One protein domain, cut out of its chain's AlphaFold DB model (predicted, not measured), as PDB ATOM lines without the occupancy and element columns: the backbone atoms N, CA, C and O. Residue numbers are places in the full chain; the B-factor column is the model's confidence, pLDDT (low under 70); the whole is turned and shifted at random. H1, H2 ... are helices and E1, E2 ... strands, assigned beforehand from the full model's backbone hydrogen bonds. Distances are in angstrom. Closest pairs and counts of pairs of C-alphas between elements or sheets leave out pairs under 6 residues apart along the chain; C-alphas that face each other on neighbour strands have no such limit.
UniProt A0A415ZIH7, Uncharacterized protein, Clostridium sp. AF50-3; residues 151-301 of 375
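AT A GLANCE: This is residues 151 to 301 of the 375 residues of an uncharacterized protein of Clostridium sp. AF50-3 (UniProt A0A415ZIH7). A strongly twisted sheet of five strands is covered by a helix on each face: it curls round H1 on one face, and the long helix H5 runs slantwise over the other. At one end of this body lie a small hairpin, E6 and E7, and a long loop stretch with the short H2. The printed part has 151 residues, with five named helices and seven named strands in the order E1 E2 H1 E3 E4 E5 H2 H3 E6 E7 H4 H5. The large sheet, E1 E5 E4 E3 E2, is mixed, and the class is mixed, helices and strands. The whole is compact, with a radius of gyration of the C-alphas of 16.0 A and spans of 51 by 36 by 24 A.

HOW THE PARTS SIT: In the large sheet, E3, residues 191 to 197, E4, residues 206 to 213, and E5, residues 216 to 221, form a meander, each strand the antiparallel neighbour of the one before; N 193 and O 210 are 2.9 A apart, N 211 and O 218 2.8 A. The edge strand E1, residues 151 to 156, is antiparallel to E5, with N 153 and O 219 at 2.9 A. The other edge strand, E2, residues 168 to 175, bends by 71 degrees at residue 171 and is parallel to E3, with N 173 and O 194 at 2.9 A. E2, H1, residues 178 to 187, and E3 form a strand-helix-strand unit, two parallel strands with a helix between, and its crossover is right-handed. The closest C-alphas of H1 and E3 are Met 178 and Ile 197, 6.2 A. H5, residues 283 to 300, is on the opposite face, over E4 and E3 at a height over the sheet of 9.4 A; its closest C-alpha pair with E3 is Met 293 and Ile 192, 6.7 A. H4, residues 273 to 276, only grazes the sheet, and touches H3, residues 251 to 254, with C-alphas 275 and 254 at 5.9 A. E6, residues 255 to 260, and E7, residues 266 to 271, are an antiparallel hairpin, with N 256 and O 270 at 2.8 A. H2, residues 231 to 234, is apart from both. Within hydrogen-bond range are 5 of 6 O i to N i+4 pairs in H1 and 12 of 14 in H5; H2, H3 and H4 are too short for such a pair.

IN THESE COORDINATES: E1 begins at C-alpha 151, (181.846, 254.679, 195.206). E4 measures 22.3 A from first to last C-alpha, E3 18.3 A, E2 18.2 A and H1 14.5 A. H5 measures 25.6 A and ends at C-alpha 300, (190.707, 255.686, 207.035).

THE WHOLE: The C-alphas farthest apart are those of Met 160 and Tyr 262, 52.0 A. The printed part has no cut. The links E1 to E2 and H2 to H3 are long. Mean pLDDT of the printed part is 80.2; residues 201 to 203, 226 to 242, 256 to 269 and 282 are under 70.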
ATOM      1  N   ARG A 151     182.977 254.287 194.381       89.06
ATOM      2  CA  ARG A 151     181.846 254.679 195.206       89.06
ATOM      3  C   ARG A 151     182.047 254.123 196.600       89.06
ATOM      4  O   ARG A 151     182.637 253.058 196.764       89.06
ATOM      5  N   ILE A 152     181.572 254.881 197.577       92.12
ATOM      6  CA  ILE A 152     181.707 254.568 198.991       92.12
ATOM      7  C   ILE A 152     180.303 254.427 199.554       92.12
ATOM      8  O   ILE A 152     179.550 255.401 199.579       92.12
ATOM      9  N   ASP A 153     179.993 253.225 200.011       93.06
ATOM     10  CA  ASP A 153     178.709 252.868 200.592       93.06
ATOM     11  C   ASP A 153     178.947 252.408 202.037       93.06
ATOM     12  O   ASP A 153     179.675 251.448 202.300       93.06
ATOM     13  N   CYS A 154     178.359 253.118 202.999       93.31
ATOM     14  CA  CYS A 154     178.427 252.770 204.417       93.31
ATOM     15  C   CYS A 154     177.264 251.835 204.761       93.31
ATOM     16  O   CYS A 154     176.119 252.177 204.489       93.31
ATOM     17  N   TYR A 155     177.519 250.677 205.373       92.62
ATOM     18  CA  TYR A 155     176.468 249.735 205.792       92.62
ATOM     19  C   TYR A 155     176.353 249.610 207.307       92.62
ATOM     20  O   TYR A 155     175.272 249.303 207.813       92.62
ATOM     21  N   GLN A 156     177.415 249.902 208.050       91.75
ATOM     22  CA  GLN A 156     177.386 250.002 209.505       91.75
ATOM     23  C   GLN A 156     178.336 251.110 209.943       91.75
ATOM     24  O   GLN A 156     179.465 251.183 209.465       91.75
ATOM     25  N   ASN A 157     177.859 251.963 210.841       91.50
ATOM     26  CA  ASN A 157     178.632 253.043 211.431       91.50
ATOM     27  C   ASN A 157     178.432 252.973 212.942       91.50
ATOM     28  O   ASN A 157     177.304 253.108 213.416       91.50
ATOM     29  N   SER A 158     179.507 252.713 213.681       88.50
ATOM     30  CA  SER A 158     179.465 252.605 215.143       88.50
ATOM     31  C   SER A 158     179.591 253.962 215.843       88.50
ATOM     32  O   SER A 158     179.509 254.026 217.067       88.50
ATOM     33  N   GLY A 159     179.830 255.046 215.094       86.81
ATOM     34  CA  GLY A 159     180.203 256.357 215.632       86.81
ATOM     35  C   GLY A 159     181.626 256.405 216.200       86.81
ATOM     36  O   GLY A 159     182.069 257.462 216.640       86.81
ATOM     37  N   MET A 160     182.346 255.281 216.187       90.06
ATOM     38  CA  MET A 160     183.735 255.182 216.624       90.06
ATOM     39  C   MET A 160     184.678 255.359 215.431       90.06
ATOM     40  O   MET A 160     184.336 254.943 214.317       90.06
ATOM     41  N   PRO A 161     185.890 255.901 215.642       92.62
ATOM     42  CA  PRO A 161     186.878 255.963 214.579       92.62
ATOM     43  C   PRO A 161     187.280 254.551 214.149       92.62
ATOM     44  O   PRO A 161     187.238 253.598 214.942       92.62
ATOM     45  N   VAL A 162     187.704 254.420 212.896       91.19
ATOM     46  CA  VAL A 162     188.339 253.198 212.399       91.19
ATOM     47  C   VAL A 162     189.580 252.941 213.250       91.19
ATOM     48  O   VAL A 162     190.465 253.789 213.353       91.19
ATOM     49  N   GLY A 163     189.624 251.790 213.909       88.88
ATOM     50  CA  GLY A 163     190.777 251.350 214.678       88.88
ATOM     51  C   GLY A 163     191.912 250.848 213.785       88.88
ATOM     52  O   GLY A 163     191.852 250.885 212.558       88.88
ATOM     53  N   GLU A 164     192.959 250.339 214.424       87.62
ATOM     54  CA  GLU A 164     194.127 249.794 213.731       87.62
ATOM     55  C   GLU A 164     193.741 248.584 212.856       87.62
ATOM     56  O   GLU A 164     193.235 247.567 213.350       87.62
ATOM     57  N   VAL A 165     193.991 248.673 211.546       84.81
ATOM     58  CA  VAL A 165     193.708 247.584 210.596       84.81
ATOM     59  C   VAL A 165     194.904 246.633 210.547       84.81
ATOM     60  O   VAL A 165     195.932 246.933 209.944       84.81
ATOM     61  N   LYS A 166     194.765 245.461 211.176       80.44
ATOM     62  CA  LYS A 166     195.863 244.481 211.336       80.44
ATOM     63  C   LYS A 166     195.893 243.370 210.297       80.44
ATOM     64  O   LYS A 166     196.860 242.616 210.247       80.44
ATOM     65  N   LYS A 167     194.805 243.191 209.550       82.88
ATOM     66  CA  LYS A 167     194.606 242.029 208.683       82.88
ATOM     67  C   LYS A 167     194.046 242.450 207.333       82.88
ATOM     68  O   LYS A 167     193.149 243.288 207.255       82.88
ATOM     69  N   PHE A 168     194.543 241.791 206.295       85.56
ATOM     70  CA  PHE A 168     194.019 241.853 204.937       85.56
ATOM     71  C   PHE A 168     193.615 240.443 204.525       85.56
ATOM     72  O   PHE A 168     194.377 239.498 204.731       85.56
ATOM     73  N   HIS A 169     192.413 240.286 203.986       85.00
ATOM     74  CA  HIS A 169     191.962 238.997 203.489       85.00
ATOM     75  C   HIS A 169     192.524 238.772 202.082       85.00
ATOM     76  O   HIS A 169     192.287 239.565 201.175       85.00
ATOM     77  N   THR A 170     193.282 237.694 201.898       78.69
ATOM     78  CA  THR A 170     194.077 237.433 200.683       78.69
ATOM     79  C   THR A 170     193.380 236.515 199.683       78.69
ATOM     80  O   THR A 170     194.027 235.890 198.840       78.69
ATOM     81  N   ARG A 171     192.063 236.376 199.808       85.69
ATOM     82  CA  ARG A 171     191.218 235.612 198.900       85.69
ATOM     83  C   ARG A 171     190.076 236.502 198.438       85.69
ATOM     84  O   ARG A 171     189.492 237.229 199.235       85.69
ATOM     85  N   ILE A 172     189.760 236.438 197.154       90.00
ATOM     86  CA  ILE A 172     188.587 237.084 196.583       90.00
ATOM     87  C   ILE A 172     187.363 236.271 197.005       90.00
ATOM     88  O   ILE A 172     187.234 235.095 196.658       90.00
ATOM     89  N   LEU A 173     186.472 236.898 197.766       92.75
ATOM     90  CA  LEU A 173     185.211 236.293 198.182       92.75
ATOM     91  C   LEU A 173     184.132 236.599 197.149       92.75
ATOM     92  O   LEU A 173     183.977 237.739 196.725       92.75
ATOM     93  N   VAL A 174     183.387 235.586 196.724       91.25
ATOM     94  CA  VAL A 174     182.376 235.729 195.672       91.25
ATOM     95  C   VAL A 174     180.994 235.598 196.289       91.25
ATOM     96  O   VAL A 174     180.716 234.611 196.967       91.25
ATOM     97  N   PHE A 175     180.128 236.565 196.012       90.06
ATOM     98  CA  PHE A 175     178.743 236.575 196.472       90.06
ATOM     99  C   PHE A 175     177.801 236.857 195.314       90.06
ATOM    100  O   PHE A 175     178.134 237.617 194.406       90.06
ATOM    101  N   GLU A 176     176.595 236.298 195.363       84.75
ATOM    102  CA  GLU A 176     175.582 236.628 194.363       84.75
ATOM    103  C   GLU A 176     175.104 238.070 194.515       84.75
ATOM    104  O   GLU A 176     174.922 238.765 193.513       84.75
ATOM    105  N   ARG A 177     174.938 238.536 195.760       86.06
ATOM    106  CA  ARG A 177     174.410 239.866 196.076       86.06
ATOM    107  C   ARG A 177     175.235 240.571 197.140       86.06
ATOM    108  O   ARG A 177     175.884 239.955 197.984       86.06
ATOM    109  N   MET A 178     175.132 241.901 197.148       89.69
ATOM    110  CA  MET A 178     175.749 242.720 198.192       89.69
ATOM    111  C   MET A 178     175.181 242.401 199.580       89.69
ATOM    112  O   MET A 178     175.935 242.394 200.540       89.69
ATOM    113  N   SER A 179     173.891 242.075 199.715       88.00
ATOM    114  CA  SER A 179     173.331 241.673 201.016       88.00
ATOM    115  C   SER A 179     174.037 240.457 201.600       88.00
ATOM    116  O   SER A 179     174.415 240.488 202.765       88.00
ATOM    117  N   ASP A 180     174.279 239.433 200.787       88.44
ATOM    118  CA  ASP A 180     174.909 238.186 201.228       88.44
ATOM    119  C   ASP A 180     176.350 238.457 201.670       88.44
ATOM    120  O   ASP A 180     176.792 237.994 202.721       88.44
ATOM    121  N   CYS A 181     177.044 239.300 200.900       92.19
ATOM    122  CA  CYS A 181     178.377 239.794 201.209       92.19
ATOM    123  C   CYS A 181     178.416 240.527 202.560       92.19
ATOM    124  O   CYS A 181     179.209 240.187 203.435       92.19
ATOM    125  N   ILE A 182     177.518 241.491 202.774       92.88
ATOM    126  CA  ILE A 182     177.446 242.272 204.014       92.88
ATOM    127  C   ILE A 182     177.107 241.394 205.219       92.88
ATOM    128  O   ILE A 182     177.743 241.526 206.265       92.88
ATOM    129  N   LEU A 183     176.162 240.463 205.078       90.19
ATOM    130  CA  LEU A 183     175.813 239.523 206.142       90.19
ATOM    131  C   LEU A 183     176.984 238.613 206.503       90.19
ATOM    132  O   LEU A 183     177.264 238.424 207.686       90.19
ATOM    133  N   HIS A 184     177.697 238.092 205.507       90.69
ATOM    134  CA  HIS A 184     178.876 237.274 205.747       90.69
ATOM    135  C   HIS A 184     179.972 238.085 206.449       90.69
ATOM    136  O   HIS A 184     180.352 237.762 207.574       90.69
ATOM    137  N   ILE A 185     180.399 239.201 205.849       94.31
ATOM    138  CA  ILE A 185     181.507 240.015 206.363       94.31
ATOM    139  C   ILE A 185     181.206 240.599 207.740       94.31
ATOM    140  O   ILE A 185     182.104 240.671 208.572       94.31
ATOM    141  N   SER A 186     179.959 240.959 208.044       91.50
ATOM    142  CA  SER A 186     179.601 241.467 209.376       91.50
ATOM    143  C   SER A 186     179.908 240.487 210.523       91.50
ATOM    144  O   SER A 186     180.147 240.935 211.644       91.50
ATOM    145  N   ASN A 187     179.969 239.179 210.246       89.25
ATOM    146  CA  ASN A 187     180.323 238.139 211.217       89.25
ATOM    147  C   ASN A 187     181.818 237.768 211.209       89.25
ATOM    148  O   ASN A 187     182.290 237.098 212.125       89.25
ATOM    149  N   GLU A 188     182.566 238.205 210.198       91.50
ATOM    150  CA  GLU A 188     184.000 237.949 210.052       91.50
ATOM    151  C   GLU A 188     184.837 238.888 210.948       91.50
ATOM    152  O   GLU A 188     184.334 239.909 211.423       91.50
ATOM    153  N   PRO A 189     186.116 238.590 211.247       91.81
ATOM    154  CA  PRO A 189     186.955 239.472 212.056       91.81
ATOM    155  C   PRO A 189     187.247 240.806 211.353       91.81
ATOM    156  O   PRO A 189     186.996 240.991 210.164       91.81
ATOM    157  N   ASP A 190     187.796 241.765 212.091       92.62
ATOM    158  CA  ASP A 190     188.168 243.056 211.513       92.62
ATOM    159  C   ASP A 190     189.340 242.905 210.531       92.62
ATOM    160  O   ASP A 190     190.411 242.402 210.891       92.62
ATOM    161  N   ALA A 191     189.111 243.318 209.284       91.56
ATOM    162  CA  ALA A 191     190.053 243.267 208.170       91.56
ATOM    163  C   ALA A 191     189.523 244.077 206.970       91.56
ATOM    164  O   ALA A 191     188.378 244.544 206.968       91.56
ATOM    165  N   ILE A 192     190.351 244.207 205.929       93.38
ATOM    166  CA  ILE A 192     189.886 244.589 204.588       93.38
ATOM    167  C   ILE A 192     189.725 243.331 203.738       93.38
ATOM    168  O   ILE A 192     190.659 242.536 203.615       93.38
ATOM    169  N   TYR A 193     188.547 243.176 203.142       94.12
ATOM    170  CA  TYR A 193     188.173 242.052 202.290       94.12
ATOM    171  C   TYR A 193     188.039 242.509 200.845       94.12
ATOM    172  O   TYR A 193     187.501 243.583 200.596       94.12
ATOM    173  N   LEU A 194     188.477 241.693 199.887       94.50
ATOM    174  CA  LEU A 194     188.140 241.889 198.478       94.50
ATOM    175  C   LEU A 194     187.005 240.941 198.103       94.50
ATOM    176  O   LEU A 194     187.142 239.725 198.222       94.50
ATOM    177  N   CYS A 195     185.893 241.508 197.656       95.06
ATOM    178  CA  CYS A 195     184.696 240.770 197.293       95.06
ATOM    179  C   CYS A 195     184.322 241.033 195.833       95.06
ATOM    180  O   CYS A 195     184.448 242.158 195.353       95.06
ATOM    181  N   TYR A 196     183.821 240.013 195.146       92.94
ATOM    182  CA  TYR A 196     183.165 240.135 193.852       92.94
ATOM    183  C   TYR A 196     181.674 239.833 194.014       92.94
ATOM    184  O   TYR A 196     181.295 238.769 194.508       92.94
ATOM    185  N   ILE A 197     180.831 240.778 193.608       91.88
ATOM    186  CA  ILE A 197     179.379 240.635 193.597       91.88
ATOM    187  C   ILE A 197     178.974 240.231 192.186       91.88
ATOM    188  O   ILE A 197     179.007 241.058 191.280       91.88
ATOM    189  N   SER A 198     178.601 238.970 191.980       84.00
ATOM    190  CA  SER A 198     178.351 238.430 190.639       84.00
ATOM    191  C   SER A 198     177.022 238.869 190.037       84.00
ATOM    192  O   SER A 198     176.817 238.682 188.842       84.00
ATOM    193  N   ASN A 199     176.091 239.364 190.859       79.81
ATOM    194  CA  ASN A 199     174.745 239.752 190.445       79.81
ATOM    195  C   ASN A 199     174.089 238.668 189.568       79.81
ATOM    196  O   ASN A 199     173.770 238.900 188.400       79.81
ATOM    197  N   HIS A 200     174.002 237.447 190.110       76.31
ATOM    198  CA  HIS A 200     173.508 236.246 189.417       76.31
ATOM    199  C   HIS A 200     174.207 235.938 188.074       76.31
ATOM    200  O   HIS A 200     173.553 235.598 187.091       76.31
ATOM    201  N   GLN A 201     175.542 236.060 188.036       68.62
ATOM    202  CA  GLN A 201     176.393 235.821 186.854       68.62
ATOM    203  C   GLN A 201     176.074 236.736 185.663       68.62
ATOM    204  O   GLN A 201     176.401 236.424 184.514       68.62
ATOM    205  N   SER A 202     175.433 237.873 185.932       69.06
ATOM    206  CA  SER A 202     175.185 238.884 184.915       69.06
ATOM    207  C   SER A 202     176.452 239.682 184.627       69.06
ATOM    208  O   SER A 202     177.373 239.757 185.439       69.06
ATOM    209  N   ALA A 203     176.459 240.360 183.481       66.19
ATOM    210  CA  ALA A 203     177.525 241.298 183.157       66.19
ATOM    211  C   ALA A 203     177.665 242.417 184.200       66.19
ATOM    212  O   ALA A 203     178.742 242.978 184.335       66.19
ATOM    213  N   GLY A 204     176.593 242.753 184.927       73.06
ATOM    214  CA  GLY A 204     176.579 243.842 185.906       73.06
ATOM    215  C   GLY A 204     177.257 243.511 187.238       73.06
ATOM    216  O   GLY A 204     177.050 244.242 188.207       73.06
ATOM    217  N   GLY A 205     177.991 242.400 187.322       83.00
ATOM    218  CA  GLY A 205     178.793 242.085 188.494       83.00
ATOM    219  C   GLY A 205     179.936 243.082 188.693       83.00
ATOM    220  O   GLY A 205     180.392 243.720 187.748       83.00
ATOM    221  N   TYR A 206     180.380 243.253 189.933       89.44
ATOM    222  CA  TYR A 206     181.347 244.294 190.282       89.44
ATOM    223  C   TYR A 206     182.212 243.911 191.483       89.44
ATOM    224  O   TYR A 206     181.833 243.053 192.286       89.44
ATOM    225  N   PHE A 207     183.359 244.568 191.642       93.56
ATOM    226  CA  PHE A 207     184.247 244.357 192.782       93.56
ATOM    227  C   PHE A 207     184.031 245.389 193.884       93.56
ATOM    228  O   PHE A 207     183.655 246.540 193.655       93.56
ATOM    229  N   ALA A 208     184.304 244.962 195.113       95.56
ATOM    230  CA  ALA A 208     184.230 245.800 196.290       95.56
ATOM    231  C   ALA A 208     185.339 245.459 197.292       95.56
ATOM    232  O   ALA A 208     185.495 244.302 197.685       95.56
ATOM    233  N   PHE A 209     186.070 246.470 197.763       96.56
ATOM    234  CA  PHE A 209     186.832 246.368 199.004       96.56
ATOM    235  C   PHE A 209     185.903 246.655 200.180       96.56
ATOM    236  O   PHE A 209     185.294 247.720 200.238       96.56
ATOM    237  N   LEU A 210     185.794 245.727 201.123       96.94
ATOM    238  CA  LEU A 210     184.995 245.883 202.332       96.94
ATOM    239  C   LEU A 210     185.927 246.098 203.516       96.94
ATOM    240  O   LEU A 210     186.666 245.196 203.905       96.94
ATOM    241  N   LEU A 211     185.880 247.294 204.090       95.56
ATOM    242  CA  LEU A 211     186.556 247.627 205.336       95.56
ATOM    243  C   LEU A 211     185.610 247.319 206.495       95.56
ATOM    244  O   LEU A 211     184.630 248.039 206.698       95.56
ATOM    245  N   LYS A 212     185.926 246.271 207.262       95.50
ATOM    246  CA  LYS A 212     185.283 245.985 208.545       95.50
ATOM    247  C   LYS A 212     186.254 246.273 209.675       95.50
ATOM    248  O   LYS A 212     187.286 245.611 209.785       95.50
ATOM    249  N   ASN A 213     185.927 247.240 210.524       94.44
ATOM    250  CA  ASN A 213     186.769 247.557 211.669       94.44
ATOM    251  C   ASN A 213     186.019 248.330 212.757       94.44
ATOM    252  O   ASN A 213     185.344 249.314 212.457       94.44
ATOM    253  N   ASN A 214     186.171 247.919 214.019       92.06
ATOM    254  CA  ASN A 214     185.645 248.633 215.187       92.06
ATOM    255  C   ASN A 214     184.134 248.950 215.085       92.06
ATOM    256  O   ASN A 214     183.674 250.052 215.393       92.06
ATOM    257  N   GLY A 215     183.359 247.987 214.577       89.56
ATOM    258  CA  GLY A 215     181.912 248.122 214.356       89.56
ATOM    259  C   GLY A 215     181.510 248.950 213.129       89.56
ATOM    260  O   GLY A 215     180.320 249.131 212.890       89.56
ATOM    261  N   ASN A 216     182.467 249.435 212.335       93.88
ATOM    262  CA  ASN A 216     182.208 250.060 211.042       93.88
ATOM    263  C   ASN A 216     182.287 249.018 209.920       93.88
ATOM    264  O   ASN A 216     183.163 248.150 209.940       93.88
ATOM    265  N   LEU A 217     181.401 249.135 208.929       95.62
ATOM    266  CA  LEU A 217     181.402 248.328 207.712       95.62
ATOM    267  C   LEU A 217     181.130 249.222 206.504       95.62
ATOM    268  O   LEU A 217     180.014 249.716 206.325       95.62
ATOM    269  N   VAL A 218     182.158 249.412 205.680       95.38
ATOM    270  CA  VAL A 218     182.133 250.309 204.520       95.38
ATOM    271  C   VAL A 218     182.634 249.572 203.290       95.38
ATOM    272  O   VAL A 218     183.663 248.899 203.343       95.38
ATOM    273  N   ALA A 219     181.914 249.708 202.181       95.88
ATOM    274  CA  ALA A 219     182.317 249.177 200.891       95.88
ATOM    275  C   ALA A 219     182.832 250.291 199.981       95.88
ATOM    276  O   ALA A 219     182.182 251.318 199.795       95.88
ATOM    277  N   PHE A 220     183.977 250.036 199.363       94.88
ATOM    278  CA  PHE A 220     184.515 250.793 198.245       94.88
ATOM    279  C   PHE A 220     184.311 249.933 197.010       94.88
ATOM    280  O   PHE A 220     184.918 248.869 196.925       94.88
ATOM    281  N   HIS A 221     183.496 250.355 196.046       93.69
ATOM    282  CA  HIS A 221     183.188 249.519 194.883       93.69
ATOM    283  C   HIS A 221     183.116 250.294 193.568       93.69
ATOM    284  O   HIS A 221     182.881 251.505 193.540       93.69
ATOM    285  N   ASP A 222     183.264 249.567 192.464       91.19
ATOM    286  CA  ASP A 222     183.170 250.098 191.100       91.19
ATOM    287  C   ASP A 222     181.797 249.865 190.448       91.19
ATOM    288  O   ASP A 222     181.628 250.118 189.257       91.19
ATOM    289  N   ARG A 223     180.787 249.441 191.231       87.06
ATOM    290  CA  ARG A 223     179.401 249.268 190.757       87.06
ATOM    291  C   ARG A 223     178.932 250.455 189.915       87.06
ATOM    292  O   ARG A 223     178.810 251.586 190.411       87.06
ATOM    293  N   VAL A 224     178.539 250.152 188.683       78.62
ATOM    294  CA  VAL A 224     177.873 251.090 187.787       78.62
ATOM    295  C   VAL A 224     176.390 251.151 188.145       78.62
ATOM    296  O   VAL A 224     175.687 250.145 188.141       78.62
ATOM    297  N   ASP A 225     175.910 252.342 188.498       71.94
ATOM    298  CA  ASP A 225     174.491 252.543 188.774       71.94
ATOM    299  C   ASP A 225     173.682 252.607 187.483       71.94
ATOM    300  O   ASP A 225     173.953 253.431 186.604       71.94
ATOM    301  N   GLU A 226     172.611 251.823 187.445       66.12
ATOM    302  CA  GLU A 226     171.528 252.022 186.497       66.12
ATOM    303  C   GLU A 226     170.565 253.112 186.996       66.12
ATOM    304  O   GLU A 226     170.291 253.261 188.196       66.12
ATOM    305  N   VAL A 227     170.042 253.889 186.048       62.91
ATOM    306  CA  VAL A 227     168.916 254.812 186.246       62.91
ATOM    307  C   VAL A 227     167.612 254.019 186.380       62.91
ATOM    308  O   VAL A 227     166.749 254.387 187.169       62.91
ATOM    309  N   TYR A 228     167.486 252.912 185.645       57.47
ATOM    310  CA  TYR A 228     166.398 251.938 185.741       57.47
ATOM    311  C   TYR A 228     166.921 250.547 185.373       57.47
ATOM    312  O   TYR A 228     167.848 250.434 184.571       57.47
ATOM    313  N   ILE A 229     166.309 249.504 185.935       54.62
ATOM    314  CA  ILE A 229     166.734 248.110 185.752       54.62
ATOM    315  C   ILE A 229     166.836 247.770 184.256       54.62
ATOM    316  O   ILE A 229     165.876 247.953 183.505       54.62
ATOM    317  N   GLY A 230     167.997 247.277 183.826       58.81
ATOM    318  CA  GLY A 230     168.260 246.850 182.449       58.81
ATOM    319  C   GLY A 230     168.673 247.972 181.490       58.81
ATOM    320  O   GLY A 230     168.777 247.729 180.283       58.81
ATOM    321  N   GLN A 231     168.940 249.189 181.980       63.41
ATOM    322  CA  GLN A 231     169.445 250.301 181.163       63.41
ATOM    323  C   GLN A 231     170.710 249.917 180.376       63.41
ATOM    324  O   GLN A 231     170.887 250.373 179.239       63.41
ATOM    325  N   HIS A 232     171.576 249.071 180.939       61.34
ATOM    326  CA  HIS A 232     172.809 248.637 180.283       61.34
ATOM    327  C   HIS A 232     172.573 247.879 178.964       61.34
ATOM    328  O   HIS A 232     173.412 247.959 178.065       61.34
ATOM    329  N   GLY A 233     171.401 247.254 178.777       57.62
ATOM    330  CA  GLY A 233     171.012 246.604 177.518       57.62
ATOM    331  C   GLY A 233     170.766 247.570 176.348       57.62
ATOM    332  O   GLY A 233     170.819 247.163 175.187       57.62
ATOM    333  N   ASN A 234     170.544 248.861 176.632       53.53
ATOM    334  CA  ASN A 234     170.239 249.891 175.631       53.53
ATOM    335  C   ASN A 234     171.460 250.728 175.210       53.53
ATOM    336  O   ASN A 234     171.360 251.545 174.289       53.53
ATOM    337  N   LEU A 235     172.619 250.551 175.856       57.62
ATOM    338  CA  LEU A 235     173.833 251.291 175.517       57.62
ATOM    339  C   LEU A 235     174.568 250.631 174.348       57.62
ATOM    340  O   LEU A 235     174.845 249.432 174.322       57.62
ATOM    341  N   ARG A 236     174.897 251.442 173.339       52.94
ATOM    342  CA  ARG A 236     175.640 250.984 172.164       52.94
ATOM    343  C   ARG A 236     177.069 250.619 172.588       52.94
ATOM    344  O   ARG A 236     177.732 251.398 173.265       52.94
ATOM    345  N   ASN A 237     177.550 249.480 172.109       53.72
ATOM    346  CA  ASN A 237     178.933 249.027 172.237       53.72
ATOM    347  C   ASN A 237     179.413 248.592 173.643       53.72
ATOM    348  O   ASN A 237     180.611 248.625 173.879       53.72
ATOM    349  N   GLY A 238     178.527 248.250 174.592       57.53
ATOM    350  CA  GLY A 238     178.956 247.733 175.908       57.53
ATOM    351  C   GLY A 238     179.738 248.720 176.786       57.53
ATOM    352  O   GLY A 238     180.101 248.368 177.894       57.53
ATOM    353  N   ARG A 239     179.907 249.977 176.348       61.69
ATOM    354  CA  ARG A 239     180.704 251.057 176.977       61.69
ATOM    355  C   ARG A 239     180.377 251.392 178.435       61.69
ATOM    356  O   ARG A 239     180.973 252.287 179.022       61.69
ATOM    357  N   TRP A 240     179.361 250.767 179.009       63.09
ATOM    358  CA  TRP A 240     179.079 250.908 180.428       63.09
ATOM    359  C   TRP A 240     180.094 250.134 181.278       63.09
ATOM    360  O   TRP A 240     180.350 250.573 182.396       63.09
ATOM    361  N   THR A 241     180.719 249.080 180.737       66.12
ATOM    362  CA  THR A 241     181.833 248.375 181.382       66.12
ATOM    363  C   THR A 241     183.108 249.214 181.418       66.12
ATOM    364  O   THR A 241     183.904 249.010 182.314       66.12
ATOM    365  N   ASP A 242     183.262 250.236 180.559       68.31
ATOM    366  CA  ASP A 242     184.401 251.184 180.588       68.31
ATOM    367  C   ASP A 242     184.519 251.950 181.927       68.31
ATOM    368  O   ASP A 242     185.481 252.686 182.157       68.31
ATOM    369  N   ARG A 243     183.498 251.862 182.791       73.00
ATOM    370  CA  ARG A 243     183.509 252.424 184.147       73.00
ATOM    371  C   ARG A 243     184.080 251.473 185.193       73.00
ATOM    372  O   ARG A 243     184.324 251.939 186.305       73.00
ATOM    373  N   HIS A 244     184.256 250.194 184.873       80.62
ATOM    374  CA  HIS A 244     184.965 249.269 185.740       80.62
ATOM    375  C   HIS A 244     186.425 249.682 185.856       80.62
ATOM    376  O   HIS A 244     187.019 250.264 184.946       80.62
ATOM    377  N   MET A 245     186.997 249.426 187.026       83.44
ATOM    378  CA  MET A 245     188.392 249.764 187.284       83.44
ATOM    379  C   MET A 245     189.283 248.615 186.817       83.44
ATOM    380  O   MET A 245     189.938 247.986 187.639       83.44
ATOM    381  N   ASP A 246     189.307 248.333 185.511       77.25
ATOM    382  CA  ASP A 246     189.999 247.169 184.919       77.25
ATOM    383  C   ASP A 246     191.520 247.166 185.160       77.25
ATOM    384  O   ASP A 246     192.179 246.136 185.065       77.25
ATOM    385  N   GLN A 247     192.092 248.328 185.492       81.31
ATOM    386  CA  GLN A 247     193.504 248.469 185.861       81.31
ATOM    387  C   GLN A 247     193.785 248.119 187.332       81.31
ATOM    388  O   GLN A 247     194.927 247.834 187.689       81.31
ATOM    389  N   LEU A 248     192.761 248.159 188.189       87.50
ATOM    390  CA  LEU A 248     192.850 247.831 189.611       87.50
ATOM    391  C   LEU A 248     192.302 246.430 189.890       87.50
ATOM    392  O   LEU A 248     192.928 245.653 190.607       87.50
ATOM    393  N   PHE A 249     191.124 246.118 189.355       89.56
ATOM    394  CA  PHE A 249     190.424 244.868 189.598       89.56
ATOM    395  C   PHE A 249     190.698 243.834 188.509       89.56
ATOM    396  O   PHE A 249     190.746 244.171 187.328       89.56
ATOM    397  N   PRO A 250     190.821 242.548 188.879       86.12
ATOM    398  CA  PRO A 250     191.336 241.517 187.991       86.12
ATOM    399  C   PRO A 250     190.257 240.934 187.063       86.12
ATOM    400  O   PRO A 250     190.190 239.713 186.916       86.12
ATOM    401  N   TYR A 251     189.405 241.768 186.450       83.38
ATOM    402  CA  TYR A 251     188.326 241.311 185.561       83.38
ATOM    403  C   TYR A 251     188.869 240.394 184.452       83.38
ATOM    404  O   TYR A 251     188.441 239.248 184.331       83.38
ATOM    405  N   ASP A 252     189.914 240.822 183.746       77.31
ATOM    406  CA  ASP A 252     190.513 240.044 182.652       77.31
ATOM    407  C   ASP A 252     191.222 238.753 183.108       77.31
ATOM    408  O   ASP A 252     191.592 237.914 182.285       77.31
ATOM    409  N   TYR A 253     191.446 238.583 184.414       73.44
ATOM    410  CA  TYR A 253     192.221 237.468 184.958       73.44
ATOM    411  C   TYR A 253     191.345 236.361 185.547       73.44
ATOM    412  O   TYR A 253     191.662 235.178 185.375       73.44
ATOM    413  N   ILE A 254     190.270 236.734 186.255       75.19
ATOM    414  CA  ILE A 254     189.413 235.788 186.983       75.19
ATOM    415  C   ILE A 254     188.219 235.278 186.171       75.19
ATOM    416  O   ILE A 254     187.619 234.277 186.564       75.19
ATOM    417  N   PHE A 255     187.866 235.933 185.061       75.62
ATOM    418  CA  PHE A 255     186.729 235.527 184.237       75.62
ATOM    419  C   PHE A 255     187.155 234.711 183.021       75.62
ATOM    420  O   PHE A 255     188.075 235.058 182.285       75.62
ATOM    421  N   HIS A 256     186.403 233.642 182.782       68.31
ATOM    422  CA  HIS A 256     186.253 233.033 181.474       68.31
ATOM    423  C   HIS A 256     184.915 233.481 180.896       68.31
ATOM    424  O   HIS A 256     183.885 233.488 181.575       68.31
ATOM    425  N   TYR A 257     184.945 233.875 179.632       65.81
ATOM    426  CA  TYR A 257     183.795 234.429 178.944       65.81
ATOM    427  C   TYR A 257     183.181 233.369 178.037       65.81
ATOM    428  O   TYR A 257     183.842 232.851 177.136       65.81
ATOM    429  N   GLU A 258     181.906 233.066 178.262       61.03
ATOM    430  CA  GLU A 258     181.142 232.140 177.432       61.03
ATOM    431  C   GLU A 258     179.910 232.828 176.832       61.03
ATOM    432  O   GLU A 258     179.446 233.869 177.307       61.03
ATOM    433  N   ASN A 259     179.361 232.215 175.777       55.31
ATOM    434  CA  ASN A 259     178.112 232.625 175.129       55.31
ATOM    435  C   ASN A 259     178.121 234.080 174.651       55.31
ATOM    436  O   ASN A 259     177.351 234.916 175.122       55.31
ATOM    437  N   TYR A 260     178.995 234.370 173.689       61.34
ATOM    438  CA  TYR A 260     179.044 235.677 173.050       61.34
ATOM    439  C   TYR A 260     177.765 235.960 172.253       61.34
ATOM    440  O   TYR A 260     177.336 235.142 171.434       61.34
ATOM    441  N   ASP A 261     177.163 237.126 172.466       58.72
ATOM    442  CA  ASP A 261     176.066 237.601 171.632       58.72
ATOM    443  C   ASP A 261     176.559 237.985 170.220       58.72
ATOM    444  O   ASP A 261     177.755 238.007 169.920       58.72
ATOM    445  N   TYR A 262     175.633 238.328 169.320       51.59
ATOM    446  CA  TYR A 262     175.962 238.712 167.939       51.59
ATOM    447  C   TYR A 262     176.814 239.995 167.820       51.59
ATOM    448  O   TYR A 262     177.248 240.340 166.720       51.59
ATOM    449  N   LYS A 263     177.026 240.720 168.927       54.84
ATOM    450  CA  LYS A 263     177.883 241.906 169.036       54.84
ATOM    451  C   LYS A 263     179.204 241.616 169.761       54.84
ATOM    452  O   LYS A 263     180.015 242.533 169.869       54.84
ATOM    453  N   GLY A 264     179.437 240.378 170.201       56.41
ATOM    454  CA  GLY A 264     180.658 239.955 170.879       56.41
ATOM    455  C   GLY A 264     180.668 240.180 172.393       56.41
ATOM    456  O   GLY A 264     181.747 240.133 172.976       56.41
ATOM    457  N   TYR A 265     179.523 240.411 173.050       57.78
ATOM    458  CA  TYR A 265     179.459 240.482 174.519       57.78
ATOM    459  C   TYR A 265     179.268 239.108 175.127       57.78
ATOM    460  O   TYR A 265     178.384 238.369 174.700       57.78
ATOM    461  N   ALA A 266     180.036 238.798 176.164       57.22
ATOM    462  CA  ALA A 266     179.839 237.586 176.943       57.22
ATOM    463  C   ALA A 266     178.482 237.622 177.664       57.22
ATOM    464  O   ALA A 266     178.200 238.543 178.435       57.22
ATOM    465  N   GLY A 267     177.643 236.621 177.406       54.22
ATOM    466  CA  GLY A 267     176.361 236.429 178.082       54.22
ATOM    467  C   GLY A 267     176.498 235.778 179.460       54.22
ATOM    468  O   GLY A 267     175.550 235.812 180.242       54.22
ATOM    469  N   THR A 268     177.655 235.187 179.774       61.91
ATOM    470  CA  THR A 268     177.927 234.564 181.076       61.91
ATOM    471  C   THR A 268     179.387 234.761 181.469       61.91
ATOM    472  O   THR A 268     180.295 234.541 180.664       61.91
ATOM    473  N   TYR A 269     179.591 235.170 182.720       66.81
ATOM    474  CA  TYR A 269     180.900 235.369 183.334       66.81
ATOM    475  C   TYR A 269     181.175 234.172 184.241       66.81
ATOM    476  O   TYR A 269     180.585 234.049 185.317       66.81
ATOM    477  N   VAL A 270     182.038 233.260 183.795       70.31
ATOM    478  CA  VAL A 270     182.415 232.076 184.572       70.31
ATOM    479  C   VAL A 270     183.656 232.409 185.389       70.31
ATOM    480  O   VAL A 270     184.702 232.745 184.839       70.31
ATOM    481  N   ILE A 271     183.540 232.325 186.712       77.81
ATOM    482  CA  ILE A 271     184.644 232.623 187.627       77.81
ATOM    483  C   ILE A 271     185.590 231.427 187.697       77.81
ATOM    484  O   ILE A 271     185.177 230.317 188.041       77.81
ATOM    485  N   ASP A 272     186.870 231.676 187.444       79.44
ATOM    486  CA  ASP A 272     187.940 230.726 187.716       79.44
ATOM    487  C   ASP A 272     188.199 230.641 189.227       79.44
ATOM    488  O   ASP A 272     188.870 231.485 189.826       79.44
ATOM    489  N   GLN A 273     187.651 229.598 189.851       77.75
ATOM    490  CA  GLN A 273     187.777 229.345 191.288       77.75
ATOM    491  C   GLN A 273     189.229 229.137 191.735       77.75
ATOM    492  O   GLN A 273     189.552 229.362 192.905       77.75
ATOM    493  N   GLU A 274     190.121 228.719 190.831       74.06
ATOM    494  CA  GLU A 274     191.531 228.535 191.161       74.06
ATOM    495  C   GLU A 274     192.269 229.871 191.263       74.06
ATOM    496  O   GLU A 274     193.261 229.941 191.984       74.06
ATOM    497  N   LYS A 275     191.758 230.944 190.650       80.06
ATOM    498  CA  LYS A 275     192.377 232.281 190.616       80.06
ATOM    499  C   LYS A 275     191.820 233.262 191.651       80.06
ATOM    500  O   LYS A 275     191.978 234.471 191.513       80.06
ATOM    501  N   LEU A 276     191.171 232.761 192.699       83.62
ATOM    502  CA  LEU A 276     190.632 233.609 193.768       83.62
ATOM    503  C   LEU A 276     191.630 233.862 194.904       83.62
ATOM    504  O   LEU A 276     191.458 234.813 195.658       83.62
ATOM    505  N   ASP A 277     192.675 233.044 195.043       80.50
ATOM    506  CA  ASP A 277     193.700 233.239 196.075       80.50
ATOM    507  C   ASP A 277     194.820 234.151 195.550       80.50
ATOM    508  O   ASP A 277     195.403 233.864 194.506       80.50
ATOM    509  N   PHE A 278     195.198 235.194 196.298       76.44
ATOM    510  CA  PHE A 278     196.235 236.150 195.870       76.44
ATOM    511  C   PHE A 278     197.587 235.478 195.605       76.44
ATOM    512  O   PHE A 278     198.314 235.895 194.713       76.44
ATOM    513  N   ILE A 279     197.898 234.394 196.327       72.00
ATOM    514  CA  ILE A 279     199.119 233.587 196.139       72.00
ATOM    515  C   ILE A 279     199.216 233.018 194.714       72.00
ATOM    516  O   ILE A 279     200.310 232.740 194.230       72.00
ATOM    517  N   LYS A 280     198.076 232.807 194.053       74.25
ATOM    518  CA  LYS A 280     197.995 232.224 192.710       74.25
ATOM    519  C   LYS A 280     197.902 233.281 191.608       74.25
ATOM    520  O   LYS A 280     197.884 232.920 190.435       74.25
ATOM    521  N   LEU A 281     197.823 234.559 191.973       72.38
ATOM    522  CA  LEU A 281     197.811 235.676 191.036       72.38
ATOM    523  C   LEU A 281     199.248 236.060 190.654       72.38
ATOM    524  O   LEU A 281     200.172 235.939 191.460       72.38
ATOM    525  N   GLY A 282     199.437 236.556 189.430       68.38
ATOM    526  CA  GLY A 282     200.698 237.181 189.018       68.38
ATOM    527  C   GLY A 282     200.970 238.479 189.786       68.38
ATOM    528  O   GLY A 282     200.042 239.107 190.306       68.38
ATOM    529  N   VAL A 283     202.240 238.893 189.854       71.62
ATOM    530  CA  VAL A 283     202.680 240.108 190.574       71.62
ATOM    531  C   VAL A 283     201.945 241.341 190.067       71.62
ATOM    532  O   VAL A 283     201.442 242.141 190.851       71.62
ATOM    533  N   GLU A 284     201.794 241.432 188.753       73.50
ATOM    534  CA  GLU A 284     201.068 242.479 188.049       73.50
ATOM    535  C   GLU A 284     199.585 242.582 188.438       73.50
ATOM    536  O   GLU A 284     199.000 243.649 188.286       73.50
ATOM    537  N   VAL A 285     198.993 241.508 188.976       77.50
ATOM    538  CA  VAL A 285     197.574 241.446 189.353       77.50
ATOM    539  C   VAL A 285     197.375 241.638 190.855       77.50
ATOM    540  O   VAL A 285     196.512 242.411 191.267       77.50
ATOM    541  N   TYR A 286     198.156 240.959 191.706       77.31
ATOM    542  CA  TYR A 286     197.956 241.077 193.154       77.31
ATOM    543  C   TYR A 286     198.517 242.385 193.722       77.31
ATOM    544  O   TYR A 286     197.989 242.897 194.710       77.31
ATOM    545  N   GLN A 287     199.590 242.934 193.143       76.62
ATOM    546  CA  GLN A 287     200.255 244.113 193.696       76.62
ATOM    547  C   GLN A 287     199.336 245.348 193.715       76.62
ATOM    548  O   GLN A 287     199.236 245.958 194.783       76.62
ATOM    549  N   PRO A 288     198.599 245.695 192.636       83.19
ATOM    550  CA  PRO A 288     197.622 246.787 192.673       83.19
ATOM    551  C   PRO A 288     196.556 246.615 193.764       83.19
ATOM    552  O   PRO A 288     196.240 247.571 194.473       83.19
ATOM    553  N   LEU A 289     196.049 245.390 193.955       85.88
ATOM    554  CA  LEU A 289     195.040 245.080 194.976       85.88
ATOM    555  C   LEU A 289     195.566 245.322 196.393       85.88
ATOM    556  O   LEU A 289     194.878 245.901 197.231       85.88
ATOM    557  N   LEU A 290     196.802 244.908 196.658       78.81
ATOM    558  CA  LEU A 290     197.439 245.092 197.958       78.81
ATOM    559  C   LEU A 290     197.765 246.553 198.244       78.81
ATOM    560  O   LEU A 290     197.525 247.037 199.350       78.81
ATOM    561  N   VAL A 291     198.286 247.259 197.242       81.44
ATOM    562  CA  VAL A 291     198.528 248.698 197.336       81.44
ATOM    563  C   VAL A 291     197.216 249.417 197.646       81.44
ATOM    564  O   VAL A 291     197.177 250.221 198.574       81.44
ATOM    565  N   ALA A 292     196.117 249.060 196.977       88.50
ATOM    566  CA  ALA A 292     194.804 249.634 197.251       88.50
ATOM    567  C   ALA A 292     194.351 249.393 198.696       88.50
ATOM    568  O   ALA A 292     193.922 250.325 199.373       88.50
ATOM    569  N   MET A 293     194.502 248.167 199.200       87.38
ATOM    570  CA  MET A 293     194.174 247.834 200.584       87.38
ATOM    571  C   MET A 293     195.001 248.639 201.601       87.38
ATOM    572  O   MET A 293     194.437 249.150 202.571       87.38
ATOM    573  N   ILE A 294     196.312 248.801 201.388       81.88
ATOM    574  CA  ILE A 294     197.166 249.602 202.284       81.88
ATOM    575  C   ILE A 294     196.775 251.081 202.234       81.88
ATOM    576  O   ILE A 294     196.697 251.736 203.270       81.88
ATOM    577  N   ILE A 295     196.491 251.602 201.043       84.81
ATOM    578  CA  ILE A 295     196.054 252.986 200.861       84.81
ATOM    579  C   ILE A 295     194.727 253.231 201.582       84.81
ATOM    580  O   ILE A 295     194.590 254.229 202.288       84.81
ATOM    581  N   LEU A 296     193.762 252.315 201.459       89.00
ATOM    582  CA  LEU A 296     192.494 252.388 202.186       89.00
ATOM    583  C   LEU A 296     192.712 252.322 203.703       89.00
ATOM    584  O   LEU A 296     192.125 253.121 204.428       89.00
ATOM    585  N   LYS A 297     193.593 251.435 204.184       86.75
ATOM    586  CA  LYS A 297     194.000 251.401 205.597       86.75
ATOM    587  C   LYS A 297     194.521 252.768 206.043       86.75
ATOM    588  O   LYS A 297     193.951 253.361 206.950       86.75
ATOM    589  N   ASN A 298     195.560 253.284 205.388       81.56
ATOM    590  CA  ASN A 298     196.226 254.522 205.792       81.56
ATOM    591  C   ASN A 298     195.296 255.737 205.726       81.56
ATOM    592  O   ASN A 298     195.407 256.637 206.552       81.56
ATOM    593  N   LYS A 299     194.375 255.750 204.758       85.06
ATOM    594  CA  LYS A 299     193.417 256.839 204.587       85.06
ATOM    595  C   LYS A 299     192.361 256.883 205.681       85.06
ATOM    596  O   LYS A 299     191.949 257.976 206.046       85.06
ATOM    597  N   TYR A 300     191.869 255.733 206.144       88.31
ATOM    598  CA  TYR A 300     190.707 255.686 207.035       88.31
ATOM    599  C   TYR A 300     191.049 255.387 208.492       88.31
ATOM    600  O   TYR A 300     190.259 255.743 209.359       88.31
ATOM    601  N   GLU A 301     192.200 254.781 208.787       87.75
ATOM    602  CA  GLU A 301     192.642 254.503 210.157       87.75
ATOM    603  C   GLU A 301     192.705 255.790 211.003       87.75
ATOM    604  O   GLU A 301     193.289 256.798 210.610       87.75
TER     605      GLU A 301